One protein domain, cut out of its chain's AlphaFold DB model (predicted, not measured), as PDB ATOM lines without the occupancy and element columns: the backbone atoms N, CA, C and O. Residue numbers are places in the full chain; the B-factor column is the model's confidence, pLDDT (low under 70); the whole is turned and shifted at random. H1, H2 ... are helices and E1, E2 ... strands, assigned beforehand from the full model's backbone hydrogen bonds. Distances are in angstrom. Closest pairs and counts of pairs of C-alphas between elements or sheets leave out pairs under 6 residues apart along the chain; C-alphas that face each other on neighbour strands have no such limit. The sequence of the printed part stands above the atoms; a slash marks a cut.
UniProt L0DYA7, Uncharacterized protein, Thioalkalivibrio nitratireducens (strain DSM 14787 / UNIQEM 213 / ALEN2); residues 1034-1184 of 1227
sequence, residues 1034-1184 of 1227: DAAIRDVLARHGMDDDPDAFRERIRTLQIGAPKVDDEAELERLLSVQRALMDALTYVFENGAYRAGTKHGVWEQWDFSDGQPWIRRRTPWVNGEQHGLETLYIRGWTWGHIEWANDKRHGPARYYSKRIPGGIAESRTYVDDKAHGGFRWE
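AT A GLANCE: This is residues 1034 to 1184 of the 1227 residues of an uncharacterized protein of Thioalkalivibrio nitratireducens (strain DSM 14787 / UNIQEM 213 / ALEN2) (UniProt L0DYA7). The model has two separate lobes: one long, twisted sheet of eight strands with no named helix over either face, and a small, loose group of three helices, H1, H2 and H3, set well away from it. H3 runs out of the helical group toward edge strand E1, and residues 1087 to 1090 bridge the two lobes. The printed part has 151 residues, with three named helices followed by eight named strands; the sheet's order is E1 - E2 - E3 - E4 - E5 - E6 - E7 - E8, all antiparallel. The class is mixed, helices and strands; the whole is loose, with a radius of gyration of the C-alphas of 21.6 A and spans of 57 by 43 by 29 A.

IN THESE COORDINATES: The sheet begins with E1, residues 1091 to 1097, with C-alpha 1091 at (-43.124, 31.401, -24.218). Then come E2, residues 1100 to 1109, 23.5 A; E3, 1116 to 1124, 24.0 A; E4, 1130 to 1136; E5, 1139 to 1147, 24.3 A; E6, 1153 to 1158; E7, 1166 to 1173; and E8, 1176 to 1183, ending at (-34.210, 24.015, -55.268). Before them stand H1, residues 1034 to 1043, 14.1 A, from (-61.714, 27.933, -15.824); H2, 1050 to 1061, 16.6 A; and H3, 1070 to 1086, 24.1 A.

HOW THE PARTS SIT: The eight strands form a meander, each strand the antiparallel neighbour of the one before, and each successive pair is a hairpin. In E1 and E2, at 170 degrees, N 1093 and O 1106 are 2.9 A apart, within hydrogen-bond range. In E4 and E5, at 155 degrees, N 1132 and O 1144 are 2.8 A apart. In E7 and E8, at 162 degrees, N 1178 and O 1171 are 2.8 A apart. E2 bends by 89 degrees at residue 1103, and E8 by 70 degrees at residue 1179. H1, H2 and H3 are not on the sheet. H3 touches H1 with residues 1079 to 1083 alone, at a steep tilt of 43 degrees, opposite ways; the closest C-alphas, of Leu 1041 and Val 1079, are 6.8 A apart. H1 and H2 only just touch, with 3 pairs of C-alphas within 8 A, the closest those of Asp 1034 and Pro 1050 at 6.2 A. H2 and H3 are near each other. In H1, H2 and H3 every O i to N i+4 pair is within hydrogen-bond range.

THE WHOLE: The two C-alphas farthest apart, of Pro 1065 and Gly 1179, are 58.8 A apart. Residues 1061 to 1072, of which 1070 to 1072 belong to H3, stand free. The printed part has no cut and no long link. The mean pLDDT of the printed part is 77.4; 40 residues are under 70, among them 1058 to 1068, 1081 to 1092 and 1179 to 1184.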
ATOM      1  N   ASP A1034     -60.377  28.501 -15.903       70.50
ATOM      2  CA  ASP A1034     -61.714  27.933 -15.824       70.50
ATOM      3  C   ASP A1034     -62.726  28.779 -16.610       70.50
ATOM      4  O   ASP A1034     -63.733  28.257 -17.080       70.50
ATOM      5  N   ALA A1035     -62.462  30.069 -16.842       71.50
ATOM      6  CA  ALA A1035     -63.235  30.885 -17.782       71.50
ATOM      7  C   ALA A1035     -62.935  30.532 -19.250       71.50
ATOM      8  O   ALA A1035     -63.863  30.462 -20.049       71.50
ATOM      9  N   ALA A1036     -61.677  30.244 -19.604       67.38
ATOM     10  CA  ALA A1036     -61.316  29.778 -20.947       67.38
ATOM     11  C   ALA A1036     -61.921  28.401 -21.256       67.38
ATOM     12  O   ALA A1036     -62.442  28.186 -22.348       67.38
ATOM     13  N   ILE A1037     -61.898  27.486 -20.279       76.06
ATOM     14  CA  ILE A1037     -62.537  26.173 -20.416       76.06
ATOM     15  C   ILE A1037     -64.053  26.337 -20.557       76.06
ATOM     16  O   ILE A1037     -64.623  25.772 -21.485       76.06
ATOM     17  N   ARG A1038     -64.695  27.170 -19.726       82.19
ATOM     18  CA  ARG A1038     -66.133  27.470 -19.855       82.19
ATOM     19  C   ARG A1038     -66.496  28.074 -21.210       82.19
ATOM     20  O   ARG A1038     -67.504  27.687 -21.784       82.19
ATOM     21  N   ASP A1039     -65.681  28.979 -21.743       78.19
ATOM     22  CA  ASP A1039     -65.924  29.589 -23.053       78.19
ATOM     23  C   ASP A1039     -65.795  28.577 -24.206       78.19
ATOM     24  O   ASP A1039     -66.604  28.584 -25.134       78.19
ATOM     25  N   VAL A1040     -64.819  27.663 -24.143       77.75
ATOM     26  CA  VAL A1040     -64.687  26.586 -25.138       77.75
ATOM     27  C   VAL A1040     -65.853  25.598 -25.030       77.75
ATOM     28  O   VAL A1040     -66.435  25.236 -26.051       77.75
ATOM     29  N   LEU A1041     -66.249  25.214 -23.814       85.62
ATOM     30  CA  LEU A1041     -67.396  24.330 -23.585       85.62
ATOM     31  C   LEU A1041     -68.702  24.957 -24.099       85.62
ATOM     32  O   LEU A1041     -69.422  24.322 -24.873       85.62
ATOM     33  N   ALA A1042     -68.940  26.237 -23.801       83.69
ATOM     34  CA  ALA A1042     -70.110  26.976 -24.271       83.69
ATOM     35  C   ALA A1042     -70.165  27.084 -25.806       83.69
ATOM     36  O   ALA A1042     -71.225  26.889 -26.404       83.69
ATOM     37  N   ARG A1043     -69.026  27.326 -26.475       81.88
ATOM     38  CA  ARG A1043     -68.948  27.366 -27.951       81.88
ATOM     39  C   ARG A1043     -69.283  26.031 -28.617       81.88
ATOM     40  O   ARG A1043     -69.700  26.023 -29.774       81.88
ATOM     41  N   HIS A1044     -69.148  24.928 -27.890       83.00
ATOM     42  CA  HIS A1044     -69.504  23.587 -28.349       83.00
ATOM     43  C   HIS A1044     -70.840  23.079 -27.781       83.00
ATOM     44  O   HIS A1044     -71.177  21.908 -27.965       83.00
ATOM     45  N   GLY A1045     -71.628  23.960 -27.149       88.06
ATOM     46  CA  GLY A1045     -72.955  23.647 -26.617       88.06
ATOM     47  C   GLY A1045     -72.931  22.697 -25.420       88.06
ATOM     48  O   GLY A1045     -73.869  21.920 -25.253       88.06
ATOM     49  N   MET A1046     -71.850  22.713 -24.634       84.06
ATOM     50  CA  MET A1046     -71.684  21.901 -23.430       84.06
ATOM     51  C   MET A1046     -71.784  22.801 -22.194       84.06
ATOM     52  O   MET A1046     -71.001  23.736 -22.050       84.06
ATOM     53  N   ASP A1047     -72.722  22.496 -21.298       82.00
ATOM     54  CA  ASP A1047     -72.938  23.234 -20.040       82.00
ATOM     55  C   ASP A1047     -72.152  22.626 -18.859       82.00
ATOM     56  O   ASP A1047     -72.490  22.829 -17.692       82.00
ATOM     57  N   ASP A1048     -71.111  21.844 -19.150       80.94
ATOM     58  CA  ASP A1048     -70.316  21.186 -18.119       80.94
ATOM     59  C   ASP A1048     -69.503  22.190 -17.295       80.94
ATOM     60  O   ASP A1048     -68.869  23.109 -17.819       80.94
ATOM     61  N   ASP A1049     -69.457  21.960 -15.985       83.88
ATOM     62  CA  ASP A1049     -68.458  22.587 -15.125       83.88
ATOM     63  C   ASP A1049     -67.044  22.078 -15.505       83.88
ATOM     64  O   ASP A1049     -66.897  20.884 -15.801       83.88
ATOM     65  N   PRO A1050     -65.989  22.924 -15.517       79.31
ATOM     66  CA  PRO A1050     -64.643  22.525 -15.931       79.31
ATOM     67  C   PRO A1050     -64.101  21.273 -15.238       79.31
ATOM     68  O   PRO A1050     -63.380  20.505 -15.877       79.31
ATOM     69  N   ASP A1051     -64.450  21.035 -13.972       75.44
ATOM     70  CA  ASP A1051     -64.006  19.845 -13.244       75.44
ATOM     71  C   ASP A1051     -64.808  18.597 -13.631       75.44
ATOM     72  O   ASP A1051     -64.225  17.529 -13.825       75.44
ATOM     73  N   ALA A1052     -66.117  18.733 -13.865       73.25
ATOM     74  CA  ALA A1052     -66.950  17.650 -14.390       73.25
ATOM     75  C   ALA A1052     -66.524  17.234 -15.810       73.25
ATOM     76  O   ALA A1052     -66.472  16.044 -16.128       73.25
ATOM     77  N   PHE A1053     -66.150  18.205 -16.651       82.25
ATOM     78  CA  PHE A1053     -65.603  17.939 -17.980       82.25
ATOM     79  C   PHE A1053     -64.243  17.228 -17.912       82.25
ATOM     80  O   PHE A1053     -64.022  16.247 -18.627       82.25
ATOM     81  N   ARG A1054     -63.336  17.676 -17.027       76.19
ATOM     82  CA  ARG A1054     -62.033  17.021 -16.802       76.19
ATOM     83  C   ARG A1054     -62.211  15.570 -16.378       76.19
ATOM     84  O   ARG A1054     -61.537  14.702 -16.926       76.19
ATOM     85  N   GLU A1055     -63.131  15.304 -15.456       70.50
ATOM     86  CA  GLU A1055     -63.371  13.947 -14.975       70.50
ATOM     87  C   GLU A1055     -64.007  13.063 -16.057       70.50
ATOM     88  O   GLU A1055     -63.610  11.911 -16.222       70.50
ATOM     89  N   ARG A1056     -64.893  13.603 -16.905       71.88
ATOM     90  CA  ARG A1056     -65.425  12.881 -18.075       71.88
ATOM     91  C   ARG A1056     -64.353  12.516 -19.102       71.88
ATOM     92  O   ARG A1056     -64.315  11.372 -19.548       71.88
ATOM     93  N   ILE A1057     -63.460  13.445 -19.447       72.38
ATOM     94  CA  ILE A1057     -62.315  13.163 -20.332       72.38
ATOM     95  C   ILE A1057     -61.396  12.111 -19.700       72.38
ATOM     96  O   ILE A1057     -60.949  11.189 -20.380       72.38
ATOM     97  N   ARG A1058     -61.155  12.206 -18.389       65.88
ATOM     98  CA  ARG A1058     -60.345  11.239 -17.644       65.88
ATOM     99  C   ARG A1058     -60.962   9.841 -17.669       65.88
ATOM    100  O   ARG A1058     -60.254   8.867 -17.890       65.88
ATOM    101  N   THR A1059     -62.281   9.747 -17.526       65.12
ATOM    102  CA  THR A1059     -63.015   8.473 -17.582       65.12
ATOM    103  C   THR A1059     -62.946   7.854 -18.987       65.12
ATOM    104  O   THR A1059     -62.746   6.649 -19.115       65.12
ATOM    105  N   LEU A1060     -62.992   8.675 -20.049       62.81
ATOM    106  CA  LEU A1060     -62.793   8.232 -21.441       62.81
ATOM    107  C   LEU A1060     -61.372   7.721 -21.717       62.81
ATOM    108  O   LEU A1060     -61.198   6.789 -22.499       62.81
ATOM    109  N   GLN A1061     -60.358   8.297 -21.068       55.91
ATOM    110  CA  GLN A1061     -58.958   7.886 -21.222       55.91
ATOM    111  C   GLN A1061     -58.615   6.577 -20.488       55.91
ATOM    112  O   GLN A1061     -57.623   5.944 -20.838       55.91
ATOM    113  N   ILE A1062     -59.415   6.161 -19.495       48.53
ATOM    114  CA  ILE A1062     -59.135   4.996 -18.629       48.53
ATOM    115  C   ILE A1062     -59.938   3.733 -19.044       48.53
ATOM    116  O   ILE A1062     -59.777   2.668 -18.460       48.53
ATOM    117  N   GLY A1063     -60.728   3.789 -20.124       56.59
ATOM    118  CA  GLY A1063     -61.137   2.580 -20.860       56.59
ATOM    119  C   GLY A1063     -62.348   1.784 -20.339       56.59
ATOM    120  O   GLY A1063     -62.288   0.556 -20.312       56.59
ATOM    121  N   ALA A1064     -63.477   2.432 -20.012       37.91
ATOM    122  CA  ALA A1064     -64.800   1.773 -19.926       37.91
ATOM    123  C   ALA A1064     -65.982   2.761 -20.105       37.91
ATOM    124  O   ALA A1064     -65.851   3.902 -19.665       37.91
ATOM    125  N   PRO A1065     -67.188   2.318 -20.543       48.72
ATOM    126  CA  PRO A1065     -67.535   1.589 -21.772       48.72
ATOM    127  C   PRO A1065     -67.775   2.549 -22.972       48.72
ATOM    128  O   PRO A1065     -67.682   3.764 -22.830       48.72
ATOM    129  N   LYS A1066     -68.057   1.990 -24.163       53.91
ATOM    130  CA  LYS A1066     -68.290   2.706 -25.436       53.91
ATOM    131  C   LYS A1066     -69.226   3.914 -25.284       53.91
ATOM    132  O   LYS A1066     -70.341   3.783 -24.789       53.91
ATOM    133  N   VAL A1067     -68.793   5.066 -25.799       59.62
ATOM    134  CA  VAL A1067     -69.720   6.129 -26.203       59.62
ATOM    135  C   VAL A1067     -70.452   5.593 -27.432       59.62
ATOM    136  O   VAL A1067     -69.891   5.568 -28.522       59.62
ATOM    137  N   ASP A1068     -71.662   5.067 -27.235       61.31
ATOM    138  CA  ASP A1068     -72.466   4.458 -28.309       61.31
ATOM    139  C   ASP A1068     -73.015   5.501 -29.307       61.31
ATOM    140  O   ASP A1068     -73.557   5.139 -30.351       61.31
ATOM    141  N   ASP A1069     -72.853   6.793 -29.002       74.19
ATOM    142  CA  ASP A1069     -73.211   7.914 -29.866       74.19
ATOM    143  C   ASP A1069     -71.955   8.552 -30.490       74.19
ATOM    144  O   ASP A1069     -71.231   9.334 -29.865       74.19
ATOM    145  N   GLU A1070     -71.693   8.215 -31.754       69.62
ATOM    146  CA  GLU A1070     -70.573   8.733 -32.550       69.62
ATOM    147  C   GLU A1070     -70.574  10.271 -32.630       69.62
ATOM    148  O   GLU A1070     -69.508  10.893 -32.639       69.62
ATOM    149  N   ALA A1071     -71.754  10.905 -32.577       73.94
ATOM    150  CA  ALA A1071     -71.867  12.360 -32.572       73.94
ATOM    151  C   ALA A1071     -71.409  12.975 -31.239       73.94
ATOM    152  O   ALA A1071     -70.858  14.079 -31.224       73.94
ATOM    153  N   GLU A1072     -71.598  12.276 -30.116       78.94
ATOM    154  CA  GLU A1072     -71.115  12.720 -28.807       78.94
ATOM    155  C   GLU A1072     -69.593  12.559 -28.689       78.94
ATOM    156  O   GLU A1072     -68.914  13.460 -28.185       78.94
ATOM    157  N   LEU A1073     -69.037  11.472 -29.238       76.06
ATOM    158  CA  LEU A1073     -67.591  11.251 -29.298       76.06
ATOM    159  C   LEU A1073     -66.884  12.287 -30.185       76.06
ATOM    160  O   LEU A1073     -65.885  12.873 -29.764       76.06
ATOM    161  N   GLU A1074     -67.412  12.572 -31.381       73.38
ATOM    162  CA  GLU A1074     -66.872  13.634 -32.239       73.38
ATOM    163  C   GLU A1074     -66.947  15.006 -31.561       73.38
ATOM    164  O   GLU A1074     -65.986  15.782 -31.620       73.38
ATOM    165  N   ARG A1075     -68.051  15.303 -30.866       79.88
ATOM    166  CA  ARG A1075     -68.218  16.571 -30.146       79.88
ATOM    167  C   ARG A1075     -67.199  16.702 -29.005       79.88
ATOM    168  O   ARG A1075     -66.567  17.750 -28.882       79.88
ATOM    169  N   LEU A1076     -66.955  15.637 -28.240       77.44
ATOM    170  CA  LEU A1076     -65.942  15.587 -27.178       77.44
ATOM    171  C   LEU A1076     -64.507  15.737 -27.705       77.44
ATOM    172  O   LEU A1076     -63.719  16.506 -27.147       77.44
ATOM    173  N   LEU A1077     -64.171  15.065 -28.809       73.50
ATOM    174  CA  LEU A1077     -62.854  15.164 -29.446       73.50
ATOM    175  C   LEU A1077     -62.621  16.535 -30.100       73.50
ATOM    176  O   LEU A1077     -61.491  17.029 -30.111       73.50
ATOM    177  N   SER A1078     -63.675  17.165 -30.627       75.19
ATOM    178  CA  SER A1078     -63.653  18.552 -31.108       75.19
ATOM    179  C   SER A1078     -63.323  19.522 -29.970       75.19
ATOM    180  O   SER A1078     -62.437  20.363 -30.116       75.19
ATOM    181  N   VAL A1079     -63.992  19.385 -28.822       75.12
ATOM    182  CA  VAL A1079     -63.759  20.224 -27.633       75.12
ATOM    183  C   VAL A1079     -62.350  20.012 -27.082       75.12
ATOM    184  O   VAL A1079     -61.669  20.977 -26.743       75.12
ATOM    185  N   GLN A1080     -61.873  18.764 -27.042       74.00
ATOM    186  CA  GLN A1080     -60.511  18.449 -26.617       74.00
ATOM    187  C   GLN A1080     -59.465  19.088 -27.542       74.00
ATOM    188  O   GLN A1080     -58.497  19.663 -27.047       74.00
ATOM    189  N   ARG A1081     -59.658  19.047 -28.869       67.88
ATOM    190  CA  ARG A1081     -58.769  19.730 -29.828       67.88
ATOM    191  C   ARG A1081     -58.785  21.244 -29.641       67.88
ATOM    192  O   ARG A1081     -57.719  21.842 -29.531       67.88
ATOM    193  N   ALA A1082     -59.966  21.844 -29.502       66.00
ATOM    194  CA  ALA A1082     -60.104  23.276 -29.244       66.00
ATOM    195  C   ALA A1082     -59.442  23.702 -27.918       66.00
ATOM    196  O   ALA A1082     -58.842  24.773 -27.841       66.00
ATOM    197  N   LEU A1083     -59.496  22.852 -26.885       61.91
ATOM    198  CA  LEU A1083     -58.801  23.065 -25.613       61.91
ATOM    199  C   LEU A1083     -57.283  22.920 -25.737       61.91
ATOM    200  O   LEU A1083     -56.563  23.715 -25.143       61.91
ATOM    201  N   MET A1084     -56.780  21.946 -26.498       57.94
ATOM    202  CA  MET A1084     -55.339  21.769 -26.723       57.94
ATOM    203  C   MET A1084     -54.743  22.923 -27.536       57.94
ATOM    204  O   MET A1084     -53.672  23.427 -27.192       57.94
ATOM    205  N   ASP A1085     -55.473  23.418 -28.535       51.78
ATOM    206  CA  ASP A1085     -55.097  24.621 -29.280       51.78
ATOM    207  C   ASP A1085     -55.115  25.866 -28.377       51.78
ATOM    208  O   ASP A1085     -54.210  26.699 -28.442       51.78
ATOM    209  N   ALA A1086     -56.090  25.969 -27.465       53.91
ATOM    210  CA  ALA A1086     -56.165  27.056 -26.488       53.91
ATOM    211  C   ALA A1086     -55.099  26.968 -25.372       53.91
ATOM    212  O   ALA A1086     -54.789  27.982 -24.747       53.91
ATOM    213  N   LEU A1087     -54.540  25.779 -25.112       51.09
ATOM    214  CA  LEU A1087     -53.587  25.501 -24.026       51.09
ATOM    215  C   LEU A1087     -52.144  25.258 -24.507       51.09
ATOM    216  O   LEU A1087     -51.290  24.907 -23.694       51.09
ATOM    217  N   THR A1088     -51.837  25.451 -25.795       43.19
ATOM    218  CA  THR A1088     -50.469  25.310 -26.323       43.19
ATOM    219  C   THR A1088     -49.547  26.384 -25.722       43.19
ATOM    220  O   THR A1088     -49.709  27.581 -25.974       43.19
ATOM    221  N   TYR A1089     -48.567  25.966 -24.913       52.31
ATOM    222  CA  TYR A1089     -47.659  26.865 -24.193       52.31
ATOM    223  C   TYR A1089     -46.533  27.375 -25.094       52.31
ATOM    224  O   TYR A1089     -45.534  26.697 -25.325       52.31
ATOM    225  N   VAL A1090     -46.682  28.607 -25.569       48.44
ATOM    226  CA  VAL A1090     -45.639  29.358 -26.267       48.44
ATOM    227  C   VAL A1090     -45.089  30.419 -25.318       48.44
ATOM    228  O   VAL A1090     -45.833  31.295 -24.875       48.44
ATOM    229  N   PHE A1091     -43.789  30.375 -25.029       65.44
ATOM    230  CA  PHE A1091     -43.124  31.401 -24.218       65.44
ATOM    231  C   PHE A1091     -42.357  32.372 -25.113       65.44
ATOM    232  O   PHE A1091     -41.597  31.938 -25.976       65.44
ATOM    233  N   GLU A1092     -42.533  33.676 -24.891       69.81
ATOM    234  CA  GLU A1092     -41.751  34.728 -25.543       69.81
ATOM    235  C   GLU A1092     -40.780  35.361 -24.530       69.81
ATOM    236  O   GLU A1092     -41.205  35.820 -23.469       69.81
ATOM    237  N   ASN A1093     -39.488  35.416 -24.854       72.25
ATOM    238  CA  ASN A1093     -38.456  36.081 -24.055       72.25
ATOM    239  C   ASN A1093     -37.823  37.219 -24.867       72.25
ATOM    240  O   ASN A1093     -37.330  36.971 -25.962       72.25
ATOM    241  N   GLY A1094     -37.812  38.449 -24.353       75.25
ATOM    242  CA  GLY A1094     -37.185  39.590 -25.025       75.25
ATOM    243  C   GLY A1094     -37.253  40.876 -24.202       75.25
ATOM    244  O   GLY A1094     -38.059  41.002 -23.278       75.25
ATOM    245  N   ALA A1095     -36.386  41.839 -24.519       77.44
ATOM    246  CA  ALA A1095     -36.344  43.122 -23.826       77.44
ATOM    247  C   ALA A1095     -37.362  44.121 -24.408       77.44
ATOM    248  O   ALA A1095     -37.747  44.069 -25.582       77.44
ATOM    249  N   TYR A1096     -37.787  45.059 -23.561       81.56
ATOM    250  CA  TYR A1096     -38.540  46.243 -23.961       81.56
ATOM    251  C   TYR A1096     -37.668  47.481 -23.759       81.56
ATOM    252  O   TYR A1096     -36.973  47.599 -22.751       81.56
ATOM    253  N   ARG A1097     -37.742  48.438 -24.687       74.06
ATOM    254  CA  ARG A1097     -37.150  49.773 -24.541       74.06
ATOM    255  C   ARG A1097     -38.233  50.810 -24.822       74.06
ATOM    256  O   ARG A1097     -38.872  50.763 -25.868       74.06
ATOM    257  N   ALA A1098     -38.477  51.705 -23.862       81.75
ATOM    258  CA  ALA A1098     -39.543  52.715 -23.931       81.75
ATOM    259  C   ALA A1098     -40.940  52.138 -24.273       81.75
ATOM    260  O   ALA A1098     -41.675  52.698 -25.078       81.75
ATOM    261  N   GLY A1099     -41.297  50.986 -23.694       84.38
ATOM    262  CA  GLY A1099     -42.607  50.354 -23.903       84.38
ATOM    263  C   GLY A1099     -42.781  49.597 -25.227       84.38
ATOM    264  O   GLY A1099     -43.848  49.039 -25.459       84.38
ATOM    265  N   THR A1100     -41.749  49.512 -26.073       86.69
ATOM    266  CA  THR A1100     -41.779  48.770 -27.351       86.69
ATOM    267  C   THR A1100     -40.773  47.616 -27.358       86.69
ATOM    268  O   THR A1100     -39.772  47.665 -26.637       86.69
ATOM    269  N   LYS A1101     -41.041  46.550 -28.134       90.12
ATOM    270  CA  LYS A1101     -40.129  45.396 -28.275       90.12
ATOM    271  C   LYS A1101     -38.778  45.867 -28.830       90.12
ATOM    272  O   LYS A1101     -38.736  46.569 -29.837       90.12
ATOM    273  N   HIS A1102     -37.672  45.506 -28.181       88.25
ATOM    274  CA  HIS A1102     -36.331  45.915 -28.608       88.25
ATOM    275  C   HIS A1102     -35.303  44.823 -28.268       88.25
ATOM    276  O   HIS A1102     -35.338  44.261 -27.177       88.25
ATOM    277  N   GLY A1103     -34.378  44.525 -29.180       89.69
ATOM    278  CA  GLY A1103     -33.426  43.415 -29.053       89.69
ATOM    279  C   GLY A1103     -33.955  42.092 -29.623       89.69
ATOM    280  O   GLY A1103     -34.926  42.072 -30.374       89.69
ATOM    281  N   VAL A1104     -33.304  40.972 -29.298       92.19
ATOM    282  CA  VAL A1104     -33.692  39.643 -29.802       92.19
ATOM    283  C   VAL A1104     -34.839  39.076 -28.971       92.19
ATOM    284  O   VAL A1104     -34.751  39.013 -27.747       92.19
ATOM    285  N   TRP A1105     -35.902  38.662 -29.654       93.06
ATOM    286  CA  TRP A1105     -37.044  37.966 -29.082       93.06
ATOM    287  C   TRP A1105     -36.989  36.482 -29.429       93.06
ATOM    288  O   TRP A1105     -36.906  36.120 -30.600       93.06
ATOM    289  N   GLU A1106     -37.060  35.627 -28.417       92.38
ATOM    290  CA  GLU A1106     -37.037  34.173 -28.557       92.38
ATOM    291  C   GLU A1106     -38.419  33.593 -28.258       92.38
ATOM    292  O   GLU A1106     -39.029  33.933 -27.246       92.38
ATOM    293  N   GLN A1107     -38.896  32.699 -29.117       90.94
ATOM    294  CA  GLN A1107     -40.107  31.913 -28.915       90.94
ATOM    295  C   GLN A1107     -39.712  30.466 -28.620       90.94
ATOM    296  O   GLN A1107     -38.967  29.875 -29.403       90.94
ATOM    297  N   TRP A1108     -40.221  29.893 -27.534       86.62
ATOM    298  CA  TRP A1108     -39.920  28.525 -27.098       86.62
ATOM    299  C   TRP A1108     -41.129  27.601 -27.288       86.62
ATOM    300  O   TRP A1108     -42.270  28.033 -27.099       86.62
ATOM    301  N   ASP A1109     -40.867  26.351 -27.671       77.12
ATOM    302  CA  ASP A1109     -41.839  25.268 -27.854       77.12
ATOM    303  C   ASP A1109     -41.526  24.127 -26.867       77.12
ATOM    304  O   ASP A1109     -40.364  23.897 -26.532       77.12
ATOM    305  N   PHE A1110     -42.574  23.468 -26.370       75.19
ATOM    306  CA  PHE A1110     -42.527  22.424 -25.334       75.19
ATOM    307  C   PHE A1110     -43.290  21.156 -25.759       75.19
ATOM    308  O   PHE A1110     -43.584  20.292 -24.933       75.19
ATOM    309  N   SER A1111     -43.672  21.055 -27.036       58.75
ATOM    310  CA  SER A1111     -44.557  20.003 -27.558       58.75
ATOM    311  C   SER A1111     -44.016  18.570 -27.443       58.75
ATOM    312  O   SER A1111     -44.804  17.633 -27.538       58.75
ATOM    313  N   ASP A1112     -42.717  18.375 -27.200       59.94
ATOM    314  CA  ASP A1112     -42.072  17.072 -26.974       59.94
ATOM    315  C   ASP A1112     -41.586  16.863 -25.525       59.94
ATOM    316  O   ASP A1112     -40.832  15.932 -25.248       59.94
ATOM    317  N   GLY A1113     -42.043  17.694 -24.582       56.31
ATOM    318  CA  GLY A1113     -41.697  17.585 -23.160       56.31
ATOM    319  C   GLY A1113     -40.342  18.193 -22.784       56.31
ATOM    320  O   GLY A1113     -40.006  18.208 -21.601       56.31
ATOM    321  N   GLN A1114     -39.596  18.746 -23.748       61.91
ATOM    322  CA  GLN A1114     -38.338  19.466 -23.536       61.91
ATOM    323  C   GLN A1114     -38.421  20.883 -24.138       61.91
ATOM    324  O   GLN A1114     -38.941  21.046 -25.240       61.91
ATOM    325  N   PRO A1115     -37.928  21.934 -23.456       72.31
ATOM    326  CA  PRO A1115     -37.904  23.282 -24.016       72.31
ATOM    327  C   PRO A1115     -36.896  23.386 -25.161       72.31
ATOM    328  O   PRO A1115     -35.695  23.219 -24.952       72.31
ATOM    329  N   TRP A1116     -37.343  23.790 -26.346       82.81
ATOM    330  CA  TRP A1116     -36.431  24.232 -27.403       82.81
ATOM    331  C   TRP A1116     -36.899  25.531 -28.053       82.81
ATOM    332  O   TRP A1116     -38.087  25.839 -28.148       82.81
ATOM    333  N   ILE A1117     -35.932  26.341 -28.488       85.69
ATOM    334  CA  ILE A1117     -36.197  27.604 -29.179       85.69
ATOM    335  C   ILE A1117     -36.767  27.267 -30.544       85.69
ATOM    336  O   ILE A1117     -36.111  26.577 -31.310       85.69
ATOM    337  N   ARG A1118     -37.952  27.778 -30.861       87.44
ATOM    338  CA  ARG A1118     -38.618  27.634 -32.158       87.44
ATOM    339  C   ARG A1118     -38.309  28.785 -33.106       87.44
ATOM    340  O   ARG A1118     -38.242  28.586 -34.318       87.44
ATOM    341  N   ARG A1119     -38.131  29.994 -32.574       94.75
ATOM    342  CA  ARG A1119     -37.939  31.213 -33.370       94.75
ATOM    343  C   ARG A1119     -37.091  32.225 -32.606       94.75
ATOM    344  O   ARG A1119     -37.296  32.413 -31.412       94.75
ATOM    345  N   ARG A1120     -36.173  32.895 -33.300       95.25
ATOM    346  CA  ARG A1120     -35.460  34.086 -32.821       95.25
ATOM    347  C   ARG A1120     -35.689  35.219 -33.802       95.25
ATOM    348  O   ARG A1120     -35.297  35.095 -34.955       95.25
ATOM    349  N   THR A1121     -36.283  36.312 -33.346       95.81
ATOM    350  CA  THR A1121     -36.595  37.482 -34.173       95.81
ATOM    351  C   THR A1121     -35.982  38.721 -33.532       95.81
ATOM    352  O   THR A1121     -36.325  39.034 -32.391       95.81
ATOM    353  N   PRO A1122     -35.084  39.446 -34.205       93.06
ATOM    354  CA  PRO A1122     -34.611  40.728 -33.714       93.06
ATOM    355  C   PRO A1122     -35.657  41.832 -33.947       93.06
ATOM    356  O   PRO A1122     -36.349  41.860 -34.964       93.06
ATOM    357  N   TRP A1123     -35.798  42.723 -32.964       95.88
ATOM    358  CA  TRP A1123     -36.722  43.859 -32.966       95.88
ATOM    359  C   TRP A1123     -35.976  45.159 -32.669       95.88
ATOM    360  O   TRP A1123     -35.100  45.202 -31.800       95.88
ATOM    361  N   VAL A1124     -36.373  46.247 -33.321       91.50
ATOM    362  CA  VAL A1124     -35.889  47.600 -33.040       91.50
ATOM    363  C   VAL A1124     -37.097  48.526 -32.920       91.50
ATOM    364  O   VAL A1124     -37.779  48.801 -33.895       91.50
ATOM    365  N   ASN A1125     -37.354  49.017 -31.705       92.62
ATOM    366  CA  ASN A1125     -38.400  50.011 -31.399       92.62
ATOM    367  C   ASN A1125     -39.828  49.572 -31.765       92.62
ATOM    368  O   ASN A1125     -40.653  50.383 -32.174       92.62
ATOM    369  N   GLY A1126     -40.133  48.291 -31.576       91.19
ATOM    370  CA  GLY A1126     -41.454  47.735 -31.845       91.19
ATOM    371  C   GLY A1126     -41.641  47.178 -33.250       91.19
ATOM    372  O   GLY A1126     -42.699  46.607 -33.475       91.19
ATOM    373  N   GLU A1127     -40.628  47.253 -34.120       94.06
ATOM    374  CA  GLU A1127     -40.657  46.688 -35.476       94.06
ATOM    375  C   GLU A1127     -39.631  45.546 -35.626       94.06
ATOM    376  O   GLU A1127     -38.529  45.608 -35.065       94.06
ATOM    377  N   GLN A1128     -39.972  44.485 -36.362       95.44
ATOM    378  CA  GLN A1128     -39.072  43.380 -36.701       95.44
ATOM    379  C   GLN A1128     -37.972  43.876 -37.633       95.44
ATOM    380  O   GLN A1128     -38.237  44.507 -38.658       95.44
ATOM    381  N   HIS A1129     -36.727  43.577 -37.278       90.75
ATOM    382  CA  HIS A1129     -35.568  44.082 -37.995       90.75
ATOM    383  C   HIS A1129     -34.389  43.117 -37.861       90.75
ATOM    384  O   HIS A1129     -34.033  42.746 -36.751       90.75
ATOM    385  N   GLY A1130     -33.726  42.769 -38.965       92.88
ATOM    386  CA  GLY A1130     -32.570  41.867 -39.001       92.88
ATOM    387  C   GLY A1130     -32.922  40.429 -39.397       92.88
ATOM    388  O   GLY A1130     -33.944  40.182 -40.030       92.88
ATOM    389  N   LEU A1131     -32.047  39.476 -39.065       95.00
ATOM    390  CA  LEU A1131     -32.202  38.072 -39.456       95.00
ATOM    391  C   LEU A1131     -33.027  37.305 -38.421       95.00
ATOM    392  O   LEU A1131     -32.599  37.120 -37.283       95.00
ATOM    393  N   GLU A1132     -34.191  36.828 -38.829       96.69
ATOM    394  CA  GLU A1132     -34.968  35.861 -38.074       96.69
ATOM    395  C   GLU A1132     -34.458  34.446 -38.321       96.69
ATOM    396  O   GLU A1132     -34.343  34.020 -39.469       96.69
ATOM    397  N   THR A1133     -34.219  33.696 -37.247       95.19
ATOM    398  CA  THR A1133     -33.839  32.282 -37.307       95.19
ATOM    399  C   THR A1133     -34.993  31.411 -36.833       95.19
ATOM    400  O   THR A1133     -35.514  31.582 -35.728       95.19
ATOM    401  N   LEU A1134     -35.384  30.456 -37.667       92.25
ATOM    402  CA  LEU A1134     -36.383  29.440 -37.368       92.25
ATOM    403  C   LEU A1134     -35.681  28.139 -37.012       92.25
ATOM    404  O   LEU A1134     -34.723  27.745 -37.677       92.25
ATOM    405  N   TYR A1135     -36.202  27.448 -36.011       90.62
ATOM    406  CA  TYR A1135     -35.654  26.201 -35.507       90.62
ATOM    407  C   TYR A1135     -36.739  25.124 -35.473       90.62
ATOM    408  O   TYR A1135     -37.920  25.418 -35.282       90.62
ATOM    409  N   ILE A1136     -36.341  23.864 -35.631       83.38
ATOM    410  CA  ILE A1136     -37.184  22.690 -35.389       83.38
ATOM    411  C   ILE A1136     -36.362  21.708 -34.559       83.38
ATOM    412  O   ILE A1136     -35.349  21.202 -35.043       83.38
ATOM    413  N   ARG A1137     -36.798  21.432 -33.321       80.06
ATOM    414  CA  ARG A1137     -36.113  20.523 -32.381       80.06
ATOM    415  C   ARG A1137     -34.629  20.868 -32.184       80.06
ATOM    416  O   ARG A1137     -33.765  20.005 -32.280       80.06
ATOM    417  N   GLY A1138     -34.326  22.156 -32.001       78.75
ATOM    418  CA  GLY A1138     -32.960  22.659 -31.794       78.75
ATOM    419  C   GLY A1138     -32.118  22.864 -33.063       78.75
ATOM    420  O   GLY A1138     -31.085  23.524 -32.995       78.75
ATOM    421  N   TRP A1139     -32.562  22.388 -34.230       79.75
ATOM    422  CA  TRP A1139     -31.846  22.560 -35.499       79.75
ATOM    423  C   TRP A1139     -32.353  23.775 -36.270       79.75
ATOM    424  O   TRP A1139     -33.564  23.959 -36.394       79.75
ATOM    425  N   THR A1140     -31.446  24.579 -36.834       89.56
ATOM    426  CA  THR A1140     -31.813  25.708 -37.701       89.56
ATOM    427  C   THR A1140     -32.527  25.202 -38.950       89.56
ATOM    428  O   THR A1140     -31.949  24.509 -39.783       89.56
ATOM    429  N   TRP A1141     -33.795  25.568 -39.082       91.00
ATOM    430  CA  TRP A1141     -34.652  25.195 -40.200       91.00
ATOM    431  C   TRP A1141     -34.741  26.293 -41.260       91.00
ATOM    432  O   TRP A1141     -34.925  25.993 -42.437       91.00
ATOM    433  N   GLY A1142     -34.559  27.559 -40.887       94.56
ATOM    434  CA  GLY A1142     -34.553  28.637 -41.865       94.56
ATOM    435  C   GLY A1142     -34.081  29.976 -41.326       94.56
ATOM    436  O   GLY A1142     -34.005  30.191 -40.119       94.56
ATOM    437  N   HIS A1143     -33.785  30.869 -42.256       96.50
ATOM    438  CA  HIS A1143     -33.439  32.258 -42.028       96.50
ATOM    439  C   HIS A1143     -34.340  33.151 -42.875       96.50
ATOM    440  O   HIS A1143     -34.536  32.863 -44.055       96.50
ATOM    441  N   ILE A1144     -34.878  34.223 -42.295       96.00
ATOM    442  CA  ILE A1144     -35.709  35.214 -42.990       96.00
ATOM    443  C   ILE A1144     -35.206  36.604 -42.605       96.00
ATOM    444  O   ILE A1144     -35.162  36.936 -41.426       96.00
ATOM    445  N   GLU A1145     -34.820  37.427 -43.575       94.69
ATOM    446  CA  GLU A1145     -34.446  38.815 -43.297       94.69
ATOM    447  C   GLU A1145     -35.688  39.719 -43.216       94.69
ATOM    448  O   GLU A1145     -36.598  39.645 -44.049       94.69
ATOM    449  N   TRP A1146     -35.713  40.571 -42.192       96.25
ATOM    450  CA  TRP A1146     -36.756  41.553 -41.912       96.25
ATOM    451  C   TRP A1146     -36.177  42.971 -41.898       96.25
ATOM    452  O   TRP A1146     -35.089  43.208 -41.368       96.25
ATOM    453  N   ALA A1147     -36.932  43.930 -42.421       93.06
ATOM    454  CA  ALA A1147     -36.678  45.358 -42.282       93.06
ATOM    455  C   ALA A1147     -38.010  46.080 -42.043       93.06
ATOM    456  O   ALA A1147     -38.874  46.087 -42.921       93.06
ATOM    457  N   ASN A1148     -38.171  46.680 -40.860       94.69
ATOM    458  CA  ASN A1148     -39.353  47.448 -40.450       94.69
ATOM    459  C   ASN A1148     -40.669  46.670 -40.643       94.69
ATOM    460  O   ASN A1148     -41.542  47.083 -41.409       94.69
ATOM    461  N   ASP A1149     -40.771  45.499 -40.003       94.69
ATOM    462  CA  ASP A1149     -41.934  44.590 -40.064       94.69
ATOM    463  C   ASP A1149     -42.249  43.989 -41.442       94.69
ATOM    464  O   ASP A1149     -43.287  43.349 -41.613       94.69
ATOM    465  N   LYS A1150     -41.351  44.136 -42.422       94.38
ATOM    466  CA  LYS A1150     -41.500  43.526 -43.747       94.38
ATOM    467  C   LYS A1150     -40.361  42.577 -44.059       94.38
ATOM    468  O   LYS A1150     -39.202  42.884 -43.782       94.38
ATOM    469  N   ARG A1151     -40.663  41.448 -44.705       93.88
ATOM    470  CA  ARG A1151     -39.628  40.545 -45.228       93.88
ATOM    471  C   ARG A1151     -38.861  41.244 -46.339       93.88
ATOM    472  O   ARG A1151     -39.454  41.689 -47.325       93.88
ATOM    473  N   HIS A1152     -37.552  41.331 -46.180       88.69
ATOM    474  CA  HIS A1152     -36.676  42.070 -47.072       88.69
ATOM    475  C   HIS A1152     -35.311  41.386 -47.089       88.69
ATOM    476  O   HIS A1152     -34.673  41.319 -46.051       88.69
ATOM    477  N   GLY A1153     -34.878  40.873 -48.242       88.94
ATOM    478  CA  GLY A1153     -33.677  40.045 -48.390       88.94
ATOM    479  C   GLY A1153     -33.971  38.555 -48.643       88.94
ATOM    480  O   GLY A1153     -35.125  38.163 -48.852       88.94
ATOM    481  N   PRO A1154     -32.935  37.700 -48.716       88.19
ATOM    482  CA  PRO A1154     -33.088  36.268 -48.946       88.19
ATOM    483  C   PRO A1154     -33.669  35.549 -47.720       88.19
ATOM    484  O   PRO A1154     -33.120  35.599 -46.624       88.19
ATOM    485  N   ALA A1155     -34.748  34.804 -47.932       91.75
ATOM    486  CA  ALA A1155     -35.196  33.752 -47.037       91.75
ATOM    487  C   ALA A1155     -34.596  32.418 -47.491       91.75
ATOM    488  O   ALA A1155     -34.776  32.024 -48.643       91.75
ATOM    489  N   ARG A1156     -33.892  31.723 -46.599       92.88
ATOM    490  CA  ARG A1156     -33.265  30.421 -46.867       92.88
ATOM    491  C   ARG A1156     -33.844  29.385 -45.917       92.88
ATOM    492  O   ARG A1156     -33.841  29.611 -44.713       92.88
ATOM    493  N   TYR A1157     -34.291  28.250 -46.429       89.25
ATOM    494  CA  TYR A1157     -34.741  27.114 -45.629       89.25
ATOM    495  C   TYR A1157     -33.762  25.962 -45.813       89.25
ATOM    496  O   TYR A1157     -33.336  25.678 -46.932       89.25
ATOM    497  N   TYR A1158     -33.385  25.311 -44.719       86.44
ATOM    498  CA  TYR A1158     -32.353  24.278 -44.696       86.44
ATOM    499  C   TYR A1158     -32.967  22.879 -44.671       86.44
ATOM    500  O   TYR A1158     -34.019  22.634 -44.074       86.44
ATOM    501  N   SER A1159     -32.293  21.942 -45.332       75.00
ATOM    502  CA  SER A1159     -32.682  20.538 -45.365       75.00
ATOM    503  C   SER A1159     -32.457  19.891 -44.004       75.00
ATOM    504  O   SER A1159     -31.376  19.978 -43.430       75.00
ATOM    505  N   LYS A1160     -33.450  19.135 -43.526       66.25
ATOM    506  CA  LYS A1160     -33.306  18.302 -42.319       66.25
ATOM    507  C   LYS A1160     -32.310  17.148 -42.495       66.25
ATOM    508  O   LYS A1160     -31.943  16.523 -41.511       66.25
ATOM    509  N   ARG A1161     -31.918  16.823 -43.736       46.00
ATOM    510  CA  ARG A1161     -31.079  15.653 -44.057       46.00
ATOM    511  C   ARG A1161     -29.581  15.949 -44.082       46.00
ATOM    512  O   ARG A1161     -28.793  15.019 -43.974       46.00
ATOM    513  N   ILE A1162     -29.189  17.211 -44.260       53.78
ATOM    514  CA  ILE A1162     -27.783  17.619 -44.348       53.78
ATOM    515  C   ILE A1162     -27.612  18.842 -43.450       53.78
ATOM    516  O   ILE A1162     -28.128  19.906 -43.806       53.78
ATOM    517  N   PRO A1163     -26.898  18.734 -42.315       51.53
ATOM    518  CA  PRO A1163     -26.550  19.898 -41.509       51.53
ATOM    519  C   PRO A1163     -25.891  20.973 -42.391       51.53
ATOM    520  O   PRO A1163     -24.836  20.745 -42.976       51.53
ATOM    521  N   GLY A1164     -26.558  22.122 -42.549       62.25
ATOM    522  CA  GLY A1164     -26.081  23.256 -43.356       62.25
ATOM    523  C   GLY A1164     -26.477  23.272 -44.844       62.25
ATOM    524  O   GLY A1164     -26.196  24.261 -45.516       62.25
ATOM    525  N   GLY A1165     -27.154  22.248 -45.378       71.94
ATOM    526  CA  GLY A1165     -27.611  22.242 -46.777       71.94
ATOM    527  C   GLY A1165     -28.855  23.112 -46.994       71.94
ATOM    528  O   GLY A1165     -29.852  22.930 -46.297       71.94
ATOM    529  N   ILE A1166     -28.835  24.039 -47.957       76.69
ATOM    530  CA  ILE A1166     -29.997  24.873 -48.314       76.69
ATOM    531  C   ILE A1166     -30.973  24.026 -49.143       76.69
ATOM    532  O   ILE A1166     -30.623  23.536 -50.209       76.69
ATOM    533  N   ALA A1167     -32.197  23.846 -48.651       77.50
ATOM    534  CA  ALA A1167     -33.272  23.179 -49.383       77.50
ATOM    535  C   ALA A1167     -33.995  24.149 -50.330       77.50
ATOM    536  O   ALA A1167     -34.298  23.799 -51.468       77.50
ATOM    537  N   GLU A1168     -34.247  25.373 -49.864       84.75
ATOM    538  CA  GLU A1168     -34.995  26.393 -50.600       84.75
ATOM    539  C   GLU A1168     -34.403  27.779 -50.334       84.75
ATOM    540  O   GLU A1168     -34.011  28.096 -49.210       84.75
ATOM    541  N   SER A1169     -34.377  28.630 -51.359       85.44
ATOM    542  CA  SER A1169     -34.056  30.050 -51.220       85.44
ATOM    543  C   SER A1169     -35.044  30.908 -52.008       85.44
ATOM    544  O   SER A1169     -35.341  30.624 -53.172       85.44
ATOM    545  N   ARG A1170     -35.555  31.973 -51.383       91.88
ATOM    546  CA  ARG A1170     -36.477  32.942 -51.990       91.88
ATOM    547  C   ARG A1170     -36.150  34.347 -51.507       91.88
ATOM    548  O   ARG A1170     -36.096  34.585 -50.309       91.88
ATOM    549  N   THR A1171     -35.983  35.300 -52.420       91.69
ATOM    550  CA  THR A1171     -35.722  36.698 -52.039       91.69
ATOM    551  C   THR A1171     -37.035  37.448 -51.865       91.69
ATOM    552  O   THR A1171     -37.950  37.279 -52.667       91.69
ATOM    553  N   TYR A1172     -37.140  38.269 -50.826       93.44
ATOM    554  CA  TYR A1172     -38.272  39.157 -50.585       93.44
ATOM    555  C   TYR A1172     -37.831  40.618 -50.693       93.44
ATOM    556  O   TYR A1172     -36.716  40.966 -50.320       93.44
ATOM    557  N   VAL A1173     -38.706  41.482 -51.198       91.06
ATOM    558  CA  VAL A1173     -38.583  42.942 -51.101       91.06
ATOM    559  C   VAL A1173     -39.943  43.448 -50.653       91.06
ATOM    560  O   VAL A1173     -40.926  43.314 -51.383       91.06
ATOM    561  N   ASP A1174     -40.009  43.978 -49.436       91.75
ATOM    562  CA  ASP A1174     -41.234  44.489 -48.815       91.75
ATOM    563  C   ASP A1174     -42.391  43.471 -48.856       91.75
ATOM    564  O   ASP A1174     -43.468  43.741 -49.392       91.75
ATOM    565  N   ASP A1175     -42.128  42.266 -48.337       91.38
ATOM    566  CA  ASP A1175     -43.019  41.093 -48.309       91.38
ATOM    567  C   ASP A1175     -43.386  40.478 -49.663       91.38
ATOM    568  O   ASP A1175     -44.033  39.426 -49.712       91.38
ATOM    569  N   LYS A1176     -42.939  41.066 -50.773       85.69
ATOM    570  CA  LYS A1176     -43.149  40.506 -52.108       85.69
ATOM    571  C   LYS A1176     -41.985  39.604 -52.471       85.69
ATOM    572  O   LYS A1176     -40.834  40.016 -52.404       85.69
ATOM    573  N   ALA A1177     -42.279  38.370 -52.864       83.94
ATOM    574  CA  ALA A1177     -41.260  37.463 -53.371       83.94
ATOM    575  C   ALA A1177     -40.750  37.953 -54.738       83.94
ATOM    576  O   ALA A1177     -41.543  38.205 -55.646       83.94
ATOM    577  N   HIS A1178     -39.433  38.059 -54.885       73.62
ATOM    578  CA  HIS A1178     -38.730  38.429 -56.107       73.62
ATOM    579  C   HIS A1178     -37.703  37.343 -56.471       73.62
ATOM    580  O   HIS A1178     -37.004  36.813 -55.609       73.62
ATOM    581  N   GLY A1179     -37.605  37.022 -57.764       63.47
ATOM    582  CA  GLY A1179     -36.734  35.958 -58.281       63.47
ATOM    583  C   GLY A1179     -37.438  34.603 -58.442       63.47
ATOM    584  O   GLY A1179     -38.468  34.334 -57.824       63.47
ATOM    585  N   GLY A1180     -36.898  33.766 -59.333       54.88
ATOM    586  CA  GLY A1180     -37.386  32.406 -59.569       54.88
ATOM    587  C   GLY A1180     -37.126  31.489 -58.371       54.88
ATOM    588  O   GLY A1180     -36.138  31.646 -57.658       54.88
ATOM    589  N   PHE A1181     -38.028  30.536 -58.154       53.84
ATOM    590  CA  PHE A1181     -37.914  29.510 -57.117       53.84
ATOM    591  C   PHE A1181     -36.722  28.587 -57.429       53.84
ATOM    592  O   PHE A1181     -36.673  28.037 -58.529       53.84
ATOM    593  N   ARG A1182     -35.775  28.397 -56.499       46.81
ATOM    594  CA  ARG A1182     -34.603  27.529 -56.716       46.81
ATOM    595  C   ARG A1182     -34.498  26.456 -55.629       46.81
ATOM    596  O   ARG A1182     -34.333  26.777 -54.456       46.81
ATOM    597  N   TRP A1183     -34.582  25.196 -56.054       49.22
ATOM    598  CA  TRP A1183     -34.210  24.015 -55.268       49.22
ATOM    599  C   TRP A1183     -32.732  23.698 -55.541       49.22
ATOM    600  O   TRP A1183     -32.353  23.571 -56.706       49.22
ATOM    601  N   GLU A1184     -31.895  23.574 -54.509       51.12
ATOM    602  CA  GLU A1184     -30.458  23.276 -54.652       51.12
ATOM    603  C   GLU A1184     -30.121  21.870 -54.125       51.12
ATOM    604  O   GLU A1184     -29.617  21.693 -53.022       51.12
TER     605      GLU A1184